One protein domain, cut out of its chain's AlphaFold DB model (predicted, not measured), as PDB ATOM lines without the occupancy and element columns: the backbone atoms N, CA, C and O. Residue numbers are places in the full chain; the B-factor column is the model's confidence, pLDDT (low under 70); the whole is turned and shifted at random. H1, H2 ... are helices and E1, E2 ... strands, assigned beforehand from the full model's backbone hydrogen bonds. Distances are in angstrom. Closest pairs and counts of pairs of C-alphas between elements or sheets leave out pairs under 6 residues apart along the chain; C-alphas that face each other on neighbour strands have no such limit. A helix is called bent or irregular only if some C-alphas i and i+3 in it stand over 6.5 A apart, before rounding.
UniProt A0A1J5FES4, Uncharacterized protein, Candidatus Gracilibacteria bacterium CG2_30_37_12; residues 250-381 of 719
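Overview. This is residues 250 to 381 of the 719 residues of an uncharacterized protein of Candidatus Gracilibacteria bacterium CG2_30_37_12 (UniProt A0A1J5FES4). A small body of crossed helices carries a thin two-stranded arm: the hairpin E1 E2 sticks out far from the body and makes much of its length. In the body, H1 and the kinked H2 form a helical hairpin, H5 meets the first residues of H2 about at right angles, H4 packs on H5, and a second short hairpin, E3 E4, packs near the last residues of H4. The printed part has 132 residues, with six named helices and four named strands in the order H1 H2 E1 E2 H3 H4 E3 E4 H5 H6; the two sheets, E1 - E2 and E3 - E4, are antiparallel, and the class is mostly helix. It is compact by its radius of gyration of the C-alphas, 15.9 A, yet elongated, spanning 56 by 32 by 26 A.

Arrangement. H1, residues 250 to 262, and H2, residues 272 to 294, touch as a helical hairpin at a steep tilt of 38 degrees, opposite ways; their closest C-alphas, of Ser 258 and Leu 278, are 6.3 A apart. H2 has a kink of 101 degrees near residue 288. E1, residues 299 to 301, and E2, residues 308 to 310, form an antiparallel hairpin, with N 300 and O 309 at 2.8 A. H3, residues 314 to 318, touches residues 292 to 294 of H2, and the C-alphas of Leu 293 and Gly 314 are closest at 4.7 A. H4, residues 332 to 341, touches H5, residues 363 to 373, at a steep tilt of 64 degrees, opposite ways; the closest C-alphas, of Ile 340 and Ile 366, are 5.8 A apart. E3, residues 351 to 353, and E4, residues 359 to 362, form an antiparallel hairpin, with N 352 and O 361 at 2.8 A. The closest C-alphas of H4 and E4, of Asp 339 and Ala 361, are 5.4 A apart. H5 touches H2, the hub, at its residues 272 to 276, about perpendicular at 81 degrees; the C-alphas of Thr 272 and Ser 364 are closest at 4.7 A. H6, residues 375 to 380, is close to but not clearly touching H5, and apart from H1. Every O i to N i+4 pair is within hydrogen-bond range in H1, H5 and H6, against 15 of 19 in H2, 4 of 6 in H4 and 0 of 1 in H3, where 1 of 2 O i to N i+3 pairs is.

Along the chain. H1 begins at C-alpha 250 (126.294, 139.299, 99.109) and is 18.4 A long. H2 measures 22.0 A and is irregular, C-alphas 285 and 288 being 8.6 A apart; H4, 12.1 A, is only just irregular, with C-alphas 334 and 337 6.7 A apart. H5 is 15.3 A long, and H6 ends at C-alpha 380 (148.109, 138.484, 106.889).

Size, cuts and confidence. The two C-alphas farthest apart, of Asp 267 and Asn 304, are 56.2 A apart. The printed part has no cut. The link from H3 to H4, residues 319 to 331, is long. Mean pLDDT of the printed part is 86.0, with residues 297 to 311 and 354 to 359 under 70.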
ATOM      1  N   GLU A 250     126.128 140.055 100.349       97.31
ATOM      2  CA  GLU A 250     126.294 139.299  99.109       97.31
ATOM      3  C   GLU A 250     127.255 139.988  98.129       97.31
ATOM      4  O   GLU A 250     128.049 139.296  97.485       97.31
ATOM      5  N   MET A 251     127.247 141.323  98.054       98.19
ATOM      6  CA  MET A 251     128.226 142.084  97.266       98.19
ATOM      7  C   MET A 251     129.640 141.927  97.834       98.19
ATOM      8  O   MET A 251     130.564 141.603  97.089       98.19
ATOM      9  N   ASN A 252     129.811 142.006  99.159       98.50
ATOM     10  CA  ASN A 252     131.094 141.766  99.826       98.50
ATOM     11  C   ASN A 252     131.648 140.369  99.509       98.50
ATOM     12  O   ASN A 252     132.834 140.224  99.217       98.50
ATOM     13  N   LYS A 253     130.803 139.327  99.480       98.25
ATOM     14  CA  LYS A 253     131.232 137.983  99.043       98.25
ATOM     15  C   LYS A 253     131.753 137.978  97.612       98.25
ATOM     16  O   LYS A 253     132.754 137.314  97.340       98.25
ATOM     17  N   ILE A 254     131.071 138.671  96.701       98.62
ATOM     18  CA  ILE A 254     131.484 138.766  95.299       98.62
ATOM     19  C   ILE A 254     132.816 139.516  95.192       98.62
ATOM     20  O   ILE A 254     133.702 139.032  94.491       98.62
ATOM     21  N   ILE A 255     133.008 140.610  95.939       98.62
ATOM     22  CA  ILE A 255     134.282 141.346  96.007       98.62
ATOM     23  C   ILE A 255     135.411 140.417  96.461       98.62
ATOM     24  O   ILE A 255     136.386 140.247  95.734       98.62
ATOM     25  N   ILE A 256     135.267 139.745  97.611       98.50
ATOM     26  CA  ILE A 256     136.307 138.846  98.142       98.50
ATOM     27  C   ILE A 256     136.594 137.681  97.189       98.50
ATOM     28  O   ILE A 256     137.751 137.309  96.985       98.50
ATOM     29  N   THR A 257     135.551 137.104  96.588       98.00
ATOM     30  CA  THR A 257     135.702 136.024  95.602       98.00
ATOM     31  C   THR A 257     136.473 136.509  94.380       98.00
ATOM     32  O   THR A 257     137.368 135.809  93.912       98.00
ATOM     33  N   SER A 258     136.167 137.712  93.902       98.19
ATOM     34  CA  SER A 258     136.799 138.314  92.729       98.19
ATOM     35  C   SER A 258     138.256 138.687  93.006       98.19
ATOM     36  O   SER A 258     139.113 138.299  92.221       98.19
ATOM     37  N   ILE A 259     138.561 139.304  94.158       97.81
ATOM     38  CA  ILE A 259     139.938 139.589  94.608       97.81
ATOM     39  C   ILE A 259     140.789 138.313  94.592       97.81
ATOM     40  O   ILE A 259     141.894 138.293  94.051       97.81
ATOM     41  N   LYS A 260     140.262 137.220  95.159       96.56
ATOM     42  CA  LYS A 260     140.958 135.927  95.164       96.56
ATOM     43  C   LYS A 260     141.080 135.350  93.758       96.56
ATOM     44  O   LYS A 260     142.128 134.821  93.412       96.56
ATOM     45  N   ALA A 261     140.041 135.428  92.933       95.69
ATOM     46  CA  ALA A 261     140.072 134.866  91.588       95.69
ATOM     47  C   ALA A 261     141.109 135.552  90.685       95.69
ATOM     48  O   ALA A 261     141.801 134.861  89.937       95.69
ATOM     49  N   THR A 262     141.243 136.874  90.781       93.75
ATOM     50  CA  THR A 262     142.180 137.664  89.971       93.75
ATOM     51  C   THR A 262     143.586 137.722  90.568       93.75
ATOM     52  O   THR A 262     144.544 137.968  89.842       93.75
ATOM     53  N   GLY A 263     143.737 137.460  91.871       93.25
ATOM     54  CA  GLY A 263     145.033 137.503  92.554       93.25
ATOM     55  C   GLY A 263     145.580 138.918  92.739       93.25
ATOM     56  O   GLY A 263     146.759 139.070  93.040       93.25
ATOM     57  N   ILE A 264     144.736 139.940  92.586       93.12
ATOM     58  CA  ILE A 264     145.125 141.352  92.698       93.12
ATOM     59  C   ILE A 264     145.668 141.731  94.080       93.12
ATOM     60  O   ILE A 264     146.456 142.648  94.184       93.12
ATOM     61  N   ALA A 265     145.327 140.987  95.135       95.00
ATOM     62  CA  ALA A 265     145.852 141.208  96.487       95.00
ATOM     63  C   ALA A 265     147.182 140.474  96.776       95.00
ATOM     64  O   ALA A 265     147.603 140.372  97.933       95.00
ATOM     65  N   ASN A 266     147.821 139.864  95.769       92.38
ATOM     66  CA  ASN A 266     148.996 139.013  95.984       92.38
ATOM     67  C   ASN A 266     150.221 139.778  96.491       92.38
ATOM     68  O   ASN A 266     150.953 139.237  97.331       92.38
ATOM     69  N   ASP A 267     150.394 141.023  96.055       88.50
ATOM     70  CA  ASP A 267     151.481 141.907  96.486       88.50
ATOM     71  C   ASP A 267     151.222 142.557  97.858       88.50
ATOM     72  O   ASP A 267     152.146 143.087  98.474       88.50
ATOM     73  N   GLY A 268     150.010 142.393  98.398       92.31
ATOM     74  CA  GLY A 268     149.600 142.907  99.703       92.31
ATOM     75  C   GLY A 268     149.004 144.313  99.666       92.31
ATOM     76  O   GLY A 268     148.790 144.881 100.735       92.31
ATOM     77  N   GLU A 269     148.715 144.854  98.484       93.38
ATOM     78  CA  GLU A 269     148.038 146.138  98.294       93.38
ATOM     79  C   GLU A 269     146.925 145.983  97.239       93.38
ATOM     80  O   GLU A 269     146.894 145.016  96.489       93.38
ATOM     81  N   ILE A 270     145.951 146.894  97.217       93.94
ATOM     82  CA  ILE A 270     144.975 147.008  96.117       93.94
ATOM     83  C   ILE A 270     145.115 148.400  95.500       93.94
ATOM     84  O   ILE A 270     144.571 149.375  96.017       93.94
ATOM     85  N   ASN A 271     145.868 148.521  94.412       90.12
ATOM     86  CA  ASN A 271     146.093 149.800  93.739       90.12
ATOM     87  C   ASN A 271     144.989 150.122  92.701       90.12
ATOM     88  O   ASN A 271     143.963 149.447  92.593       90.12
ATOM     89  N   THR A 272     145.175 151.199  91.929       89.88
ATOM     90  CA  THR A 272     144.208 151.641  90.904       89.88
ATOM     91  C   THR A 272     143.982 150.595  89.800       89.88
ATOM     92  O   THR A 272     142.845 150.408  89.361       89.88
ATOM     93  N   ALA A 273     145.034 149.894  89.365       87.44
ATOM     94  CA  ALA A 273     144.949 148.847  88.347       87.44
ATOM     95  C   ALA A 273     144.206 147.618  88.879       87.44
ATOM     96  O   ALA A 273     143.406 147.018  88.158       87.44
ATOM     97  N   ASP A 274     144.406 147.303  90.160       93.06
ATOM     98  CA  ASP A 274     143.722 146.210  90.847       93.06
ATOM     99  C   ASP A 274     142.224 146.476  90.977       93.06
ATOM    100  O   ASP A 274     141.411 145.598  90.691       93.06
ATOM    101  N   ALA A 275     141.837 147.702  91.345       93.44
ATOM    102  CA  ALA A 275     140.434 148.106  91.410       93.44
ATOM    103  C   ALA A 275     139.747 148.054  90.030       93.44
ATOM    104  O   ALA A 275     138.576 147.679  89.931       93.44
ATOM    105  N   ARG A 276     140.476 148.377  88.954       90.19
ATOM    106  CA  ARG A 276     139.987 148.236  87.575       90.19
ATOM    107  C   ARG A 276     139.794 146.773  87.186       90.19
ATOM    108  O   ARG A 276     138.724 146.411  86.709       90.19
ATOM    109  N   GLU A 277     140.797 145.932  87.428       92.62
ATOM    110  CA  GLU A 277     140.714 144.488  87.177       92.62
ATOM    111  C   GLU A 277     139.565 143.854  87.982       92.62
ATOM    112  O   GLU A 277     138.812 143.029  87.462       92.62
ATOM    113  N   LEU A 278     139.376 144.283  89.233       95.81
ATOM    114  CA  LEU A 278     138.261 143.869  90.080       95.81
ATOM    115  C   LEU A 278     136.909 144.228  89.453       95.81
ATOM    116  O   LEU A 278     136.026 143.372  89.377       95.81
ATOM    117  N   ASN A 279     136.752 145.466  88.979       94.81
ATOM    118  CA  ASN A 279     135.540 145.910  88.299       94.81
ATOM    119  C   ASN A 279     135.248 145.081  87.048       94.81
ATOM    120  O   ASN A 279     134.133 144.584  86.893       94.81
ATOM    121  N   ASP A 280     136.248 144.900  86.186       91.75
ATOM    122  CA  ASP A 280     136.111 144.146  84.941       91.75
ATOM    123  C   ASP A 280     135.721 142.690  85.221       91.75
ATOM    124  O   ASP A 280     134.859 142.121  84.542       91.75
ATOM    125  N   TYR A 281     136.292 142.089  86.268       95.56
ATOM    126  CA  TYR A 281     135.940 140.740  86.690       95.56
ATOM    127  C   TYR A 281     134.496 140.651  87.200       95.56
ATOM    128  O   TYR A 281     133.768 139.731  86.813       95.56
ATOM    129  N   ILE A 282     134.054 141.594  88.036       96.69
ATOM    130  CA  ILE A 282     132.677 141.625  88.551       96.69
ATOM    131  C   ILE A 282     131.684 141.860  87.408       96.69
ATOM    132  O   ILE A 282     130.715 141.109  87.280       96.69
ATOM    133  N   PHE A 283     131.955 142.826  86.529       93.38
ATOM    134  CA  PHE A 283     131.135 143.119  85.354       93.38
ATOM    135  C   PHE A 283     131.025 141.896  84.430       93.38
ATOM    136  O   PHE A 283     129.954 141.539  83.950       93.38
ATOM    137  N   LYS A 284     132.121 141.171  84.203       94.56
ATOM    138  CA  LYS A 284     132.097 140.002  83.318       94.56
ATOM    139  C   LYS A 284     131.384 138.790  83.926       94.56
ATOM    140  O   LYS A 284     130.727 138.051  83.195       94.56
ATOM    141  N   ASN A 285     131.540 138.548  85.229       96.75
ATOM    142  CA  ASN A 285     131.144 137.277  85.850       96.75
ATOM    143  C   ASN A 285     129.899 137.369  86.746       96.75
ATOM    144  O   ASN A 285     129.243 136.352  86.973       96.75
ATOM    145  N   TYR A 286     129.564 138.555  87.257       95.88
ATOM    146  CA  TYR A 286     128.528 138.734  88.280       95.88
ATOM    147  C   TYR A 286     127.510 139.838  87.983       95.88
ATOM    148  O   TYR A 286     126.579 139.985  88.769       95.88
ATOM    149  N   HIS A 287     127.616 140.559  86.864       91.75
ATOM    150  CA  HIS A 287     126.830 141.766  86.572       91.75
ATOM    151  C   HIS A 287     125.324 141.660  86.853       91.75
ATOM    152  O   HIS A 287     124.796 142.454  87.623       91.75
ATOM    153  N   ASN A 288     124.637 140.634  86.336       90.00
ATOM    154  CA  ASN A 288     123.192 140.480  86.567       90.00
ATOM    155  C   ASN A 288     122.839 140.325  88.055       90.00
ATOM    156  O   ASN A 288     121.840 140.868  88.515       90.00
ATOM    157  N   LYS A 289     123.642 139.562  88.812       93.00
ATOM    158  CA  LYS A 289     123.437 139.408  90.260       93.00
ATOM    159  C   LYS A 289     123.813 140.701  90.983       93.00
ATOM    160  O   LYS A 289     123.138 141.063  91.935       93.00
ATOM    161  N   TRP A 290     124.872 141.367  90.530       94.50
ATOM    162  CA  TRP A 290     125.375 142.599  91.116       94.50
ATOM    163  C   TRP A 290     124.345 143.727  91.046       94.50
ATOM    164  O   TRP A 290     124.029 144.278  92.088       94.50
ATOM    165  N   ILE A 291     123.731 143.976  89.883       89.06
ATOM    166  CA  ILE A 291     122.670 144.992  89.723       89.06
ATOM    167  C   ILE A 291     121.506 144.746  90.692       89.06
ATOM    168  O   ILE A 291     121.048 145.661  91.359       89.06
ATOM    169  N   ILE A 292     121.050 143.494  90.829       86.19
ATOM    170  CA  ILE A 292     119.937 143.158  91.734       86.19
ATOM    171  C   ILE A 292     120.297 143.430  93.204       86.19
ATOM    172  O   ILE A 292     119.430 143.796  93.994       86.19
ATOM    173  N   LEU A 293     121.552 143.190  93.589       92.00
ATOM    174  CA  LEU A 293     122.023 143.435  94.951       92.00
ATOM    175  C   LEU A 293     122.279 144.921  95.206       92.00
ATOM    176  O   LEU A 293     121.958 145.402  96.286       92.00
ATOM    177  N   HIS A 294     122.834 145.633  94.230       90.56
ATOM    178  CA  HIS A 294     123.004 147.079  94.291       90.56
ATOM    179  C   HIS A 294     121.648 147.757  94.508       90.56
ATOM    180  O   HIS A 294     121.473 148.514  95.457       90.56
ATOM    181  N   GLY A 295     120.647 147.332  93.741       83.69
ATOM    182  CA  GLY A 295     119.324 147.923  93.780       83.69
ATOM    183  C   GLY A 295     119.093 148.855  92.607       83.69
ATOM    184  O   GLY A 295     119.919 148.969  91.710       83.69
ATOM    185  N   ASP A 296     117.917 149.457  92.623       70.25
ATOM    186  CA  ASP A 296     117.414 150.394  91.626       70.25
ATOM    187  C   ASP A 296     116.628 151.456  92.409       70.25
ATOM    188  O   ASP A 296     115.978 151.114  93.404       70.25
ATOM    189  N   ASP A 297     116.722 152.720  92.004       65.56
ATOM    190  CA  ASP A 297     115.969 153.856  92.551       65.56
ATOM    191  C   ASP A 297     114.800 154.280  91.628       65.56
ATOM    192  O   ASP A 297     114.270 155.395  91.684       65.56
ATOM    193  N   SER A 298     114.350 153.363  90.769       59.62
ATOM    194  CA  SER A 298     113.311 153.587  89.772       59.62
ATOM    195  C   SER A 298     112.088 154.336  90.310       59.62
ATOM    196  O   SER A 298     111.367 153.889  91.208       59.62
ATOM    197  N   GLN A 299     111.789 155.465  89.662       62.03
ATOM    198  CA  GLN A 299     110.581 156.241  89.917       62.03
ATOM    199  C   GLN A 299     109.352 155.535  89.332       62.03
ATOM    200  O   GLN A 299     109.103 155.584  88.123       62.03
ATOM    201  N   ILE A 300     108.527 154.942  90.190       59.56
ATOM    202  CA  ILE A 300     107.196 154.453  89.828       59.56
ATOM    203  C   ILE A 300     106.149 155.538  90.080       59.56
ATOM    204  O   ILE A 300     106.284 156.372  90.968       59.56
ATOM    205  N   THR A 301     105.066 155.554  89.310       63.12
ATOM    206  CA  THR A 301     103.933 156.432  89.620       63.12
ATOM    207  C   THR A 301     103.104 155.796  90.727       63.12
ATOM    208  O   THR A 301     102.565 154.704  90.540       63.12
ATOM    209  N   SER A 302     102.975 156.496  91.853       54.72
ATOM    210  CA  SER A 302     102.065 156.181  92.946       54.72
ATOM    211  C   SER A 302     100.681 155.840  92.386       54.72
ATOM    212  O   SER A 302     100.038 156.695  91.761       54.72
ATOM    213  N   PRO A 303     100.177 154.619  92.626       53.22
ATOM    214  CA  PRO A 303      98.827 154.243  92.226       53.22
ATOM    215  C   PRO A 303      97.741 154.978  93.031       53.22
ATOM    216  O   PRO A 303      96.567 154.893  92.673       53.22
ATOM    217  N   ASN A 304      98.109 155.685  94.106       50.50
ATOM    218  CA  ASN A 304      97.198 156.477  94.930       50.50
ATOM    219  C   ASN A 304      97.137 157.938  94.503       50.50
ATOM    220  O   ASN A 304      96.056 158.469  94.275       50.50
ATOM    221  N   THR A 305      98.295 158.580  94.388       58.41
ATOM    222  CA  THR A 305      98.381 160.037  94.242       58.41
ATOM    223  C   THR A 305      98.704 160.472  92.816       58.41
ATOM    224  O   THR A 305      98.612 161.657  92.495       58.41
ATOM    225  N   GLY A 306      99.130 159.542  91.954       60.41
ATOM    226  CA  GLY A 306      99.665 159.859  90.631       60.41
ATOM    227  C   GLY A 306     101.022 160.577  90.664       60.41
ATOM    228  O   GLY A 306     101.522 160.963  89.606       60.41
ATOM    229  N   LYS A 307     101.629 160.770  91.845       61.16
ATOM    230  CA  LYS A 307     102.985 161.323  91.994       61.16
ATOM    231  C   LYS A 307     104.030 160.252  91.720       61.16
ATOM    232  O   LYS A 307     103.786 159.077  91.952       61.16
ATOM    233  N   LYS A 308     105.210 160.649  91.250       59.25
ATOM    234  CA  LYS A 308     106.348 159.730  91.167       59.25
ATOM    235  C   LYS A 308     106.889 159.449  92.572       59.25
ATOM    236  O   LYS A 308     107.116 160.396  93.319       59.25
ATOM    237  N   ILE A 309     107.076 158.178  92.897       58.16
ATOM    238  CA  ILE A 309     107.686 157.668  94.124       58.16
ATOM    239  C   ILE A 309     108.840 156.742  93.738       58.16
ATOM    240  O   ILE A 309     108.757 156.032  92.737       58.16
ATOM    241  N   THR A 310     109.914 156.762  94.510       61.00
ATOM    242  CA  THR A 310     111.078 155.889  94.320       61.00
ATOM    243  C   THR A 310     110.753 154.512  94.901       61.00
ATOM    244  O   THR A 310     110.301 154.423  96.043       61.00
ATOM    245  N   LEU A 311     110.913 153.437  94.120       63.75
ATOM    246  CA  LEU A 311     110.848 152.069  94.643       63.75
ATOM    247  C   LEU A 311     112.269 151.539  94.813       63.75
ATOM    248  O   LEU A 311     112.827 150.956  93.888       63.75
ATOM    249  N   GLU A 312     112.817 151.715  96.008       70.69
ATOM    250  CA  GLU A 312     114.165 151.256  96.329       70.69
ATOM    251  C   GLU A 312     114.195 149.744  96.561       70.69
ATOM    252  O   GLU A 312     113.276 149.135  97.121       70.69
ATOM    253  N   THR A 313     115.273 149.114  96.107       80.81
ATOM    254  CA  THR A 313     115.563 147.695  96.341       80.81
ATOM    255  C   THR A 313     117.049 147.514  96.646       80.81
ATOM    256  O   THR A 313     117.820 148.457  96.532       80.81
ATOM    257  N   GLY A 314     117.471 146.314  97.055       86.94
ATOM    258  CA  GLY A 314     118.893 146.022  97.259       86.94
ATOM    259  C   GLY A 314     119.545 146.913  98.320       86.94
ATOM    260  O   GLY A 314     118.974 147.137  99.386       86.94
ATOM    261  N   TYR A 315     120.751 147.396  98.033       90.88
ATOM    262  CA  TYR A 315     121.491 148.327  98.882       90.88
ATOM    263  C   TYR A 315     120.858 149.725  98.927       90.88
ATOM    264  O   TYR A 315     120.958 150.385  99.959       90.88
ATOM    265  N   HIS A 316     120.130 150.145  97.885       87.31
ATOM    266  CA  HIS A 316     119.453 151.449  97.870       87.31
ATOM    267  C   HIS A 316     118.403 151.606  98.981       87.31
ATOM    268  O   HIS A 316     118.128 152.726  99.367       87.31
ATOM    269  N   LEU A 317     117.909 150.511  99.579       82.88
ATOM    270  CA  LEU A 317     116.987 150.533 100.734       82.88
ATOM    271  C   LEU A 317     117.516 151.253 101.990       82.88
ATOM    272  O   LEU A 317     116.783 151.392 102.970       82.88
ATOM    273  N   ILE A 318     118.813 151.556 102.028       85.25
ATOM    274  CA  ILE A 318     119.468 152.261 103.135       85.25
ATOM    275  C   ILE A 318     120.306 153.453 102.654       85.25
ATOM    276  O   ILE A 318     120.920 154.146 103.472       85.25
ATOM    277  N   GLN A 319     120.415 153.645 101.340       83.19
ATOM    278  CA  GLN A 319     121.261 154.669 100.749       83.19
ATOM    279  C   GLN A 319     120.469 155.973 100.694       83.19
ATOM    280  O   GLN A 319     119.314 155.996 100.313       83.19
ATOM    281  N   ASN A 320     121.097 157.085 101.063       81.75
ATOM    282  CA  ASN A 320     120.468 158.407 101.164       81.75
ATOM    283  C   ASN A 320     119.375 158.531 102.246       81.75
ATOM    284  O   ASN A 320     118.925 159.642 102.531       81.75
ATOM    285  N   ASP A 321     119.104 157.470 103.003       77.38
ATOM    286  CA  ASP A 321     118.098 157.452 104.070       77.38
ATOM    287  C   ASP A 321     118.629 157.868 105.445       77.38
ATOM    288  O   ASP A 321     118.253 157.359 106.500       77.38
ATOM    289  N   GLY A 322     119.506 158.870 105.451       74.31
ATOM    290  CA  GLY A 322     119.947 159.543 106.669       74.31
ATOM    291  C   GLY A 322     121.039 158.854 107.470       74.31
ATOM    292  O   GLY A 322     121.174 159.195 108.639       74.31
ATOM    293  N   GLY A 323     121.846 157.978 106.867       86.12
ATOM    294  CA  GLY A 323     123.081 157.503 107.494       86.12
ATOM    295  C   GLY A 323     123.976 158.651 107.971       86.12
ATOM    296  O   GLY A 323     124.109 159.665 107.282       86.12
ATOM    297  N   VAL A 324     124.578 158.514 109.154       91.81
ATOM    298  CA  VAL A 324     125.409 159.567 109.783       91.81
ATOM    299  C   VAL A 324     126.800 159.100 110.191       91.81
ATOM    300  O   VAL A 324     127.655 159.931 110.498       91.81
ATOM    301  N   THR A 325     127.051 157.794 110.201       95.19
ATOM    302  CA  THR A 325     128.366 157.227 110.494       95.19
ATOM    303  C   THR A 325     129.359 157.692 109.442       95.19
ATOM    304  O   THR A 325     129.057 157.721 108.247       95.19
ATOM    305  N   GLN A 326     130.558 158.062 109.886       94.62
ATOM    306  CA  GLN A 326     131.601 158.574 109.011       94.62
ATOM    307  C   GLN A 326     132.829 157.671 109.005       94.62
ATOM    308  O   GLN A 326     133.289 157.220 110.053       94.62
ATOM    309  N   ILE A 327     133.406 157.486 107.819       92.94
ATOM    310  CA  ILE A 327     134.754 156.948 107.619       92.94
ATOM    311  C   ILE A 327     135.530 158.029 106.863       92.94
ATOM    312  O   ILE A 327     134.996 158.657 105.954       92.94
ATOM    313  N   PHE A 328     136.764 158.322 107.281       92.31
ATOM    314  CA  PHE A 328     137.579 159.418 106.721       92.31
ATOM    315  C   PHE A 328     136.930 160.816 106.791       92.31
ATOM    316  O   PHE A 328     137.306 161.714 106.043       92.31
ATOM    317  N   GLY A 329     135.959 161.019 107.687       90.69
ATOM    318  CA  GLY A 329     135.215 162.280 107.800       90.69
ATOM    319  C   GLY A 329     134.145 162.496 106.723       90.69
ATOM    320  O   GLY A 329     133.556 163.574 106.675       90.69
ATOM    321  N   ILE A 330     133.868 161.491 105.887       92.69
ATOM    322  CA  ILE A 330     132.771 161.475 104.905       92.69
ATOM    323  C   ILE A 330     131.763 160.376 105.252       92.69
ATOM    324  O   ILE A 330     132.050 159.503 106.070       92.69
ATOM    325  N   ASN A 331     130.564 160.433 104.672       94.56
ATOM    326  CA  ASN A 331     129.489 159.493 104.986       94.56
ATOM    327  C   ASN A 331     129.884 158.053 104.612       94.56
ATOM    328  O   ASN A 331     130.270 157.782 103.476       94.56
ATOM    329  N   ALA A 332     129.792 157.128 105.567       95.62
ATOM    330  CA  ALA A 332     130.168 155.737 105.348       95.62
ATOM    331  C   ALA A 332     129.240 155.059 104.329       95.62
ATOM    332  O   ALA A 332     129.716 154.469 103.366       95.62
ATOM    333  N   ILE A 333     127.925 155.195 104.514       93.81
ATOM    334  CA  ILE A 333     126.897 154.492 103.734       93.81
ATOM    335  C   ILE A 333     126.696 155.167 102.374       93.81
ATOM    336  O   ILE A 333     126.780 154.518 101.335       93.81
ATOM    337  N   ASN A 334     126.520 156.486 102.370       90.00
ATOM    338  CA  ASN A 334     126.154 157.254 101.175       90.00
ATOM    339  C   ASN A 334     127.360 157.687 100.332       90.00
ATOM    340  O   ASN A 334     127.201 158.463  99.395       90.00
ATOM    341  N   THR A 335     128.583 157.314 100.713       90.75
ATOM    342  CA  THR A 335     129.775 157.674  99.934       90.75
ATOM    343  C   THR A 335     130.757 156.523  99.885       90.75
ATOM    344  O   THR A 335     130.951 155.950  98.829       90.75
ATOM    345  N   VAL A 336     131.351 156.117 101.010       94.69
ATOM    346  CA  VAL A 336     132.427 155.106 100.971       94.69
ATOM    347  C   VAL A 336     131.924 153.750 100.467       94.69
ATOM    348  O   VAL A 336     132.539 153.148  99.591       94.69
ATOM    349  N   PHE A 337     130.821 153.252 101.022       95.38
ATOM    350  CA  PHE A 337     130.257 151.958 100.635       95.38
ATOM    351  C   PHE A 337     129.561 152.033  99.282       95.38
ATOM    352  O   PHE A 337     129.719 151.120  98.478       95.38
ATOM    353  N   ASP A 338     128.869 153.138  99.013       91.19
ATOM    354  CA  ASP A 338     128.264 153.400  97.711       91.19
ATOM    355  C   ASP A 338     129.303 153.397  96.577       91.19
ATOM    356  O   ASP A 338     129.162 152.656  95.605       91.19
ATOM    357  N   ASP A 339     130.413 154.121  96.745       92.81
ATOM    358  CA  ASP A 339     131.534 154.140  95.804       92.81
ATOM    359  C   ASP A 339     132.061 152.715  95.545       92.81
ATOM    360  O   ASP A 339     132.292 152.331  94.397       92.81
ATOM    361  N   ILE A 340     132.231 151.899  96.598       96.12
ATOM    362  CA  ILE A 340     132.660 150.494  96.468       96.12
ATOM    363  C   ILE A 340     131.623 149.672  95.693       96.12
ATOM    364  O   ILE A 340     131.997 148.855  94.849       96.12
ATOM    365  N   TYR A 341     130.333 149.854  95.968       94.94
ATOM    366  CA  TYR A 341     129.269 149.061  95.353       94.94
ATOM    367  C   TYR A 341     128.932 149.468  93.917       94.94
ATOM    368  O   TYR A 341     128.333 148.677  93.189       94.94
ATOM    369  N   HIS A 342     129.480 150.588  93.451       91.69
ATOM    370  CA  HIS A 342     129.520 150.953  92.037       91.69
ATOM    371  C   HIS A 342     130.549 150.174  91.199       91.69
ATOM    372  O   HIS A 342     130.614 150.346  89.978       91.69
ATOM    373  N   LEU A 343     131.347 149.287  91.804       92.56
ATOM    374  CA  LEU A 343     132.035 148.235  91.047       92.56
ATOM    375  C   LEU A 343     131.021 147.402  90.245       92.56
ATOM    376  O   LEU A 343     129.849 147.344  90.575       92.56
ATOM    377  N   GLY A 344     131.445 146.725  89.182       89.50
ATOM    378  CA  GLY A 344     130.557 145.866  88.390       89.50
ATOM    379  C   GLY A 344     129.612 146.601  87.434       89.50
ATOM    380  O   GLY A 344     128.846 145.934  86.728       89.50
ATOM    381  N   PHE A 345     129.698 147.932  87.360       87.19
ATOM    382  CA  PHE A 345     129.049 148.777  86.357       87.19
ATOM    383  C   PHE A 345     130.012 149.152  85.220       87.19
ATOM    384  O   PHE A 345     131.207 148.832  85.229       87.19
ATOM    385  N   ALA A 346     129.473 149.807  84.188       84.06
ATOM    386  CA  ALA A 346     130.282 150.323  83.093       84.06
ATOM    387  C   ALA A 346     131.309 151.328  83.628       84.06
ATOM    388  O   ALA A 346     131.031 152.094  84.545       84.06
ATOM    389  N   SER A 347     132.490 151.379  83.024       80.25
ATOM    390  CA  SER A 347     133.523 152.332  83.414       80.25
ATOM    391  C   SER A 347     133.973 153.174  82.223       80.25
ATOM    392  O   SER A 347     133.703 152.889  81.054       80.25
ATOM    393  N   SER A 348     134.603 154.295  82.538       72.75
ATOM    394  CA  SER A 348     135.420 155.082  81.617       72.75
ATOM    395  C   SER A 348     136.875 154.983  82.069       72.75
ATOM    396  O   SER A 348     137.156 154.351  83.087       72.75
ATOM    397  N   LYS A 349     137.808 155.624  81.350       70.00
ATOM    398  CA  LYS A 349     139.246 155.449  81.601       70.00
ATOM    399  C   LYS A 349     139.616 155.539  83.086       70.00
ATOM    400  O   LYS A 349     140.291 154.640  83.543       70.00
ATOM    401  N   ASN A 350     139.110 156.497  83.869       71.62
ATOM    402  CA  ASN A 350     139.464 156.612  85.300       71.62
ATOM    403  C   ASN A 350     138.294 156.469  86.282       71.62
ATOM    404  O   ASN A 350     138.530 156.297  87.479       71.62
ATOM    405  N   ASN A 351     137.058 156.550  85.792       78.81
ATOM    406  CA  ASN A 351     135.879 156.660  86.643       78.81
ATOM    407  C   ASN A 351     134.939 155.486  86.393       78.81
ATOM    408  O   ASN A 351     134.657 155.153  85.232       78.81
ATOM    409  N   LEU A 352     134.408 154.934  87.477       78.94
ATOM    410  CA  LEU A 352     133.198 154.130  87.453       78.94
ATOM    411  C   LEU A 352     132.039 154.989  86.951       78.94
ATOM    412  O   LEU A 352     132.031 156.213  87.131       78.94
ATOM    413  N   LYS A 353     131.078 154.357  86.283       77.38
ATOM    414  CA  LYS A 353     129.802 154.985  85.965       77.38
ATOM    415  C   LYS A 353     128.715 154.423  86.867       77.38
ATOM    416  O   LYS A 353     128.780 153.254  87.235       77.38
ATOM    417  N   ASN A 354     127.731 155.250  87.191       67.44
ATOM    418  CA  ASN A 354     126.498 154.779  87.807       67.44
ATOM    419  C   ASN A 354     125.612 154.043  86.786       67.44
ATOM    420  O   ASN A 354     125.945 153.945  85.597       67.44
ATOM    421  N   GLU A 355     124.479 153.533  87.258       55.94
ATOM    422  CA  GLU A 355     123.468 152.831  86.459       55.94
ATOM    423  C   GLU A 355     122.892 153.657  85.293       55.94
ATOM    424  O   GLU A 355     122.560 153.090  84.252       55.94
ATOM    425  N   ASP A 356     122.914 154.990  85.395       54.31
ATOM    426  CA  ASP A 356     122.521 155.920  84.323       54.31
ATOM    427  C   ASP A 356     123.648 156.252  83.331       54.31
ATOM    428  O   ASP A 356     123.451 156.983  82.356       54.31
ATOM    429  N   GLY A 357     124.866 155.760  83.573       60.03
ATOM    430  CA  GLY A 357     126.041 156.041  82.749       60.03
ATOM    431  C   GLY A 357     126.769 157.357  83.062       60.03
ATOM    432  O   GLY A 357     127.686 157.724  82.311       60.03
ATOM    433  N   ASN A 358     126.416 158.043  84.154       67.38
ATOM    434  CA  ASN A 358     127.111 159.226  84.673       67.38
ATOM    435  C   ASN A 358     128.375 158.829  85.439       67.38
ATOM    436  O   ASN A 358     128.444 157.742  85.995       67.38
ATOM    437  N   GLY A 359     129.390 159.696  85.481       69.31
ATOM    438  CA  GLY A 359     130.601 159.423  86.261       69.31
ATOM    439  C   GLY A 359     130.316 159.416  87.765       69.31
ATOM    440  O   GLY A 359     129.724 160.371  88.260       69.31
ATOM    441  N   ASN A 360     130.769 158.371  88.459       75.56
ATOM    442  CA  ASN A 360     130.735 158.257  89.914       75.56
ATOM    443  C   ASN A 360     132.171 158.235  90.495       75.56
ATOM    444  O   ASN A 360     132.954 159.152  90.230       75.56
ATOM    445  N   ALA A 361     132.550 157.193  91.242       82.38
ATOM    446  CA  ALA A 361     133.828 157.093  91.937       82.38
ATOM    447  C   ALA A 361     135.034 156.823  91.017       82.38
ATOM    448  O   ALA A 361     134.927 156.213  89.950       82.38
ATOM    449  N   GLN A 362     136.224 157.237  91.462       87.69
ATOM    450  CA  GLN A 362     137.492 156.905  90.804       87.69
ATOM    451  C   GLN A 362     138.037 155.563  91.300       87.69
ATOM    452  O   GLN A 362     137.966 155.271  92.493       87.69
ATOM    453  N   PHE A 363     138.682 154.790  90.422       89.12
ATOM    454  CA  PHE A 363     139.331 153.525  90.810       89.12
ATOM    455  C   PHE A 363     140.382 153.691  91.918       89.12
ATOM    456  O   PHE A 363     140.540 152.807  92.756       89.12
ATOM    457  N   SER A 364     141.060 154.839  91.966       88.88
ATOM    458  CA  SER A 364     142.000 155.190  93.035       88.88
ATOM    459  C   SER A 364     141.323 155.285  94.405       88.88
ATOM    460  O   SER A 364     141.876 154.799  95.390       88.88
ATOM    461  N   SER A 365     140.119 155.864  94.473       92.12
ATOM    462  CA  SER A 365     139.324 155.922  95.706       92.12
ATOM    463  C   SER A 365     138.909 154.525  96.154       92.12
ATOM    464  O   SER A 365     139.040 154.202  97.331       92.12
ATOM    465  N   ILE A 366     138.498 153.662  95.217       94.62
ATOM    466  CA  ILE A 366     138.122 152.277  95.532       94.62
ATOM    467  C   ILE A 366     139.305 151.498  96.099       94.62
ATOM    468  O   ILE A 366     139.171 150.861  97.144       94.62
ATOM    469  N   GLY A 367     140.474 151.585  95.455       94.31
ATOM    470  CA  GLY A 367     141.701 150.982  95.972       94.31
ATOM    471  C   GLY A 367     142.018 151.481  97.385       94.31
ATOM    472  O   GLY A 367     142.261 150.681  98.287       94.31
ATOM    473  N   PHE A 368     141.919 152.791  97.624       94.75
ATOM    474  CA  PHE A 368     142.126 153.374  98.952       94.75
ATOM    475  C   PHE A 368     141.147 152.825 100.007       94.75
ATOM    476  O   PHE A 368     141.583 152.383 101.073       94.75
ATOM    477  N   TYR A 369     139.843 152.792  99.716       97.25
ATOM    478  CA  TYR A 369     138.841 152.285 100.658       97.25
ATOM    479  C   TYR A 369     139.018 150.792 100.947       97.25
ATOM    480  O   TYR A 369     138.946 150.378 102.105       97.25
ATOM    481  N   LEU A 370     139.289 149.984  99.915       98.06
ATOM    482  CA  LEU A 370     139.509 148.550 100.076       98.06
ATOM    483  C   LEU A 370     140.787 148.260 100.865       98.06
ATOM    484  O   LEU A 370     140.744 147.402 101.739       98.06
ATOM    485  N   ASN A 371     141.887 148.993 100.646       97.69
ATOM    486  CA  ASN A 371     143.097 148.841 101.468       97.69
ATOM    487  C   ASN A 371     142.829 149.119 102.948       97.69
ATOM    488  O   ASN A 371     143.348 148.407 103.805       97.69
ATOM    489  N   TYR A 372     142.017 150.132 103.257       97.50
ATOM    490  CA  TYR A 372     141.663 150.445 104.638       97.50
ATOM    491  C   TYR A 372     140.777 149.364 105.260       97.50
ATOM    492  O   TYR A 372     141.092 148.839 106.326       97.50
ATOM    493  N   LEU A 373     139.681 148.999 104.588       97.75
ATOM    494  CA  LEU A 373     138.738 148.011 105.113       97.75
ATOM    495  C   LEU A 373     139.367 146.616 105.207       97.75
ATOM    496  O   LEU A 373     139.025 145.867 106.111       97.75
ATOM    497  N   LEU A 374     140.296 146.264 104.314       98.38
ATOM    498  CA  LEU A 374     140.947 144.950 104.248       98.38
ATOM    499  C   LEU A 374     142.378 144.943 104.799       98.38
ATOM    500  O   LEU A 374     143.108 143.983 104.570       98.38
ATOM    501  N   GLU A 375     142.802 145.967 105.544       97.62
ATOM    502  CA  GLU A 375     144.203 146.137 105.962       97.62
ATOM    503  C   GLU A 375     144.781 144.876 106.635       97.62
ATOM    504  O   GLU A 375     145.887 144.428 106.319       97.62
ATOM    505  N   ASN A 376     144.023 144.271 107.553       97.50
ATOM    506  CA  ASN A 376     144.453 143.062 108.258       97.50
ATOM    507  C   ASN A 376     144.531 141.843 107.330       97.50
ATOM    508  O   ASN A 376     145.463 141.048 107.454       97.50
ATOM    509  N   ASP A 377     143.575 141.709 106.414       98.44
ATOM    510  CA  ASP A 377     143.478 140.617 105.441       98.44
ATOM    511  C   ASP A 377     144.602 140.672 104.395       98.44
ATOM    512  O   ASP A 377     145.178 139.651 104.013       98.44
ATOM    513  N   LEU A 378     144.972 141.881 103.976       97.44
ATOM    514  CA  LEU A 378     146.103 142.124 103.087       97.44
ATOM    515  C   LEU A 378     147.432 141.819 103.791       97.44
ATOM    516  O   LEU A 378     148.248 141.053 103.273       97.44
ATOM    517  N   LYS A 379     147.624 142.326 105.018       96.69
ATOM    518  CA  LYS A 379     148.845 142.092 105.813       96.69
ATOM    519  C   LYS A 379     149.065 140.624 106.163       96.69
ATOM    520  O   LYS A 379     150.203 140.156 106.138       96.69
ATOM    521  N   ASN A 380     148.006 139.900 106.526       95.75
ATOM    522  CA  ASN A 380     148.109 138.484 106.889       95.75
ATOM    523  C   ASN A 380     148.107 137.549 105.662       95.75
ATOM    524  O   ASN A 380     148.438 136.370 105.794       95.75
ATOM    525  N   GLY A 381     147.773 138.071 104.477       95.19
ATOM    526  CA  GLY A 381     147.756 137.339 103.217       95.19
ATOM    527  C   GLY A 381     146.555 136.406 103.020       95.19
ATOM    528  O   GLY A 381     146.624 135.529 102.159       95.19
TER     529      GLY A 381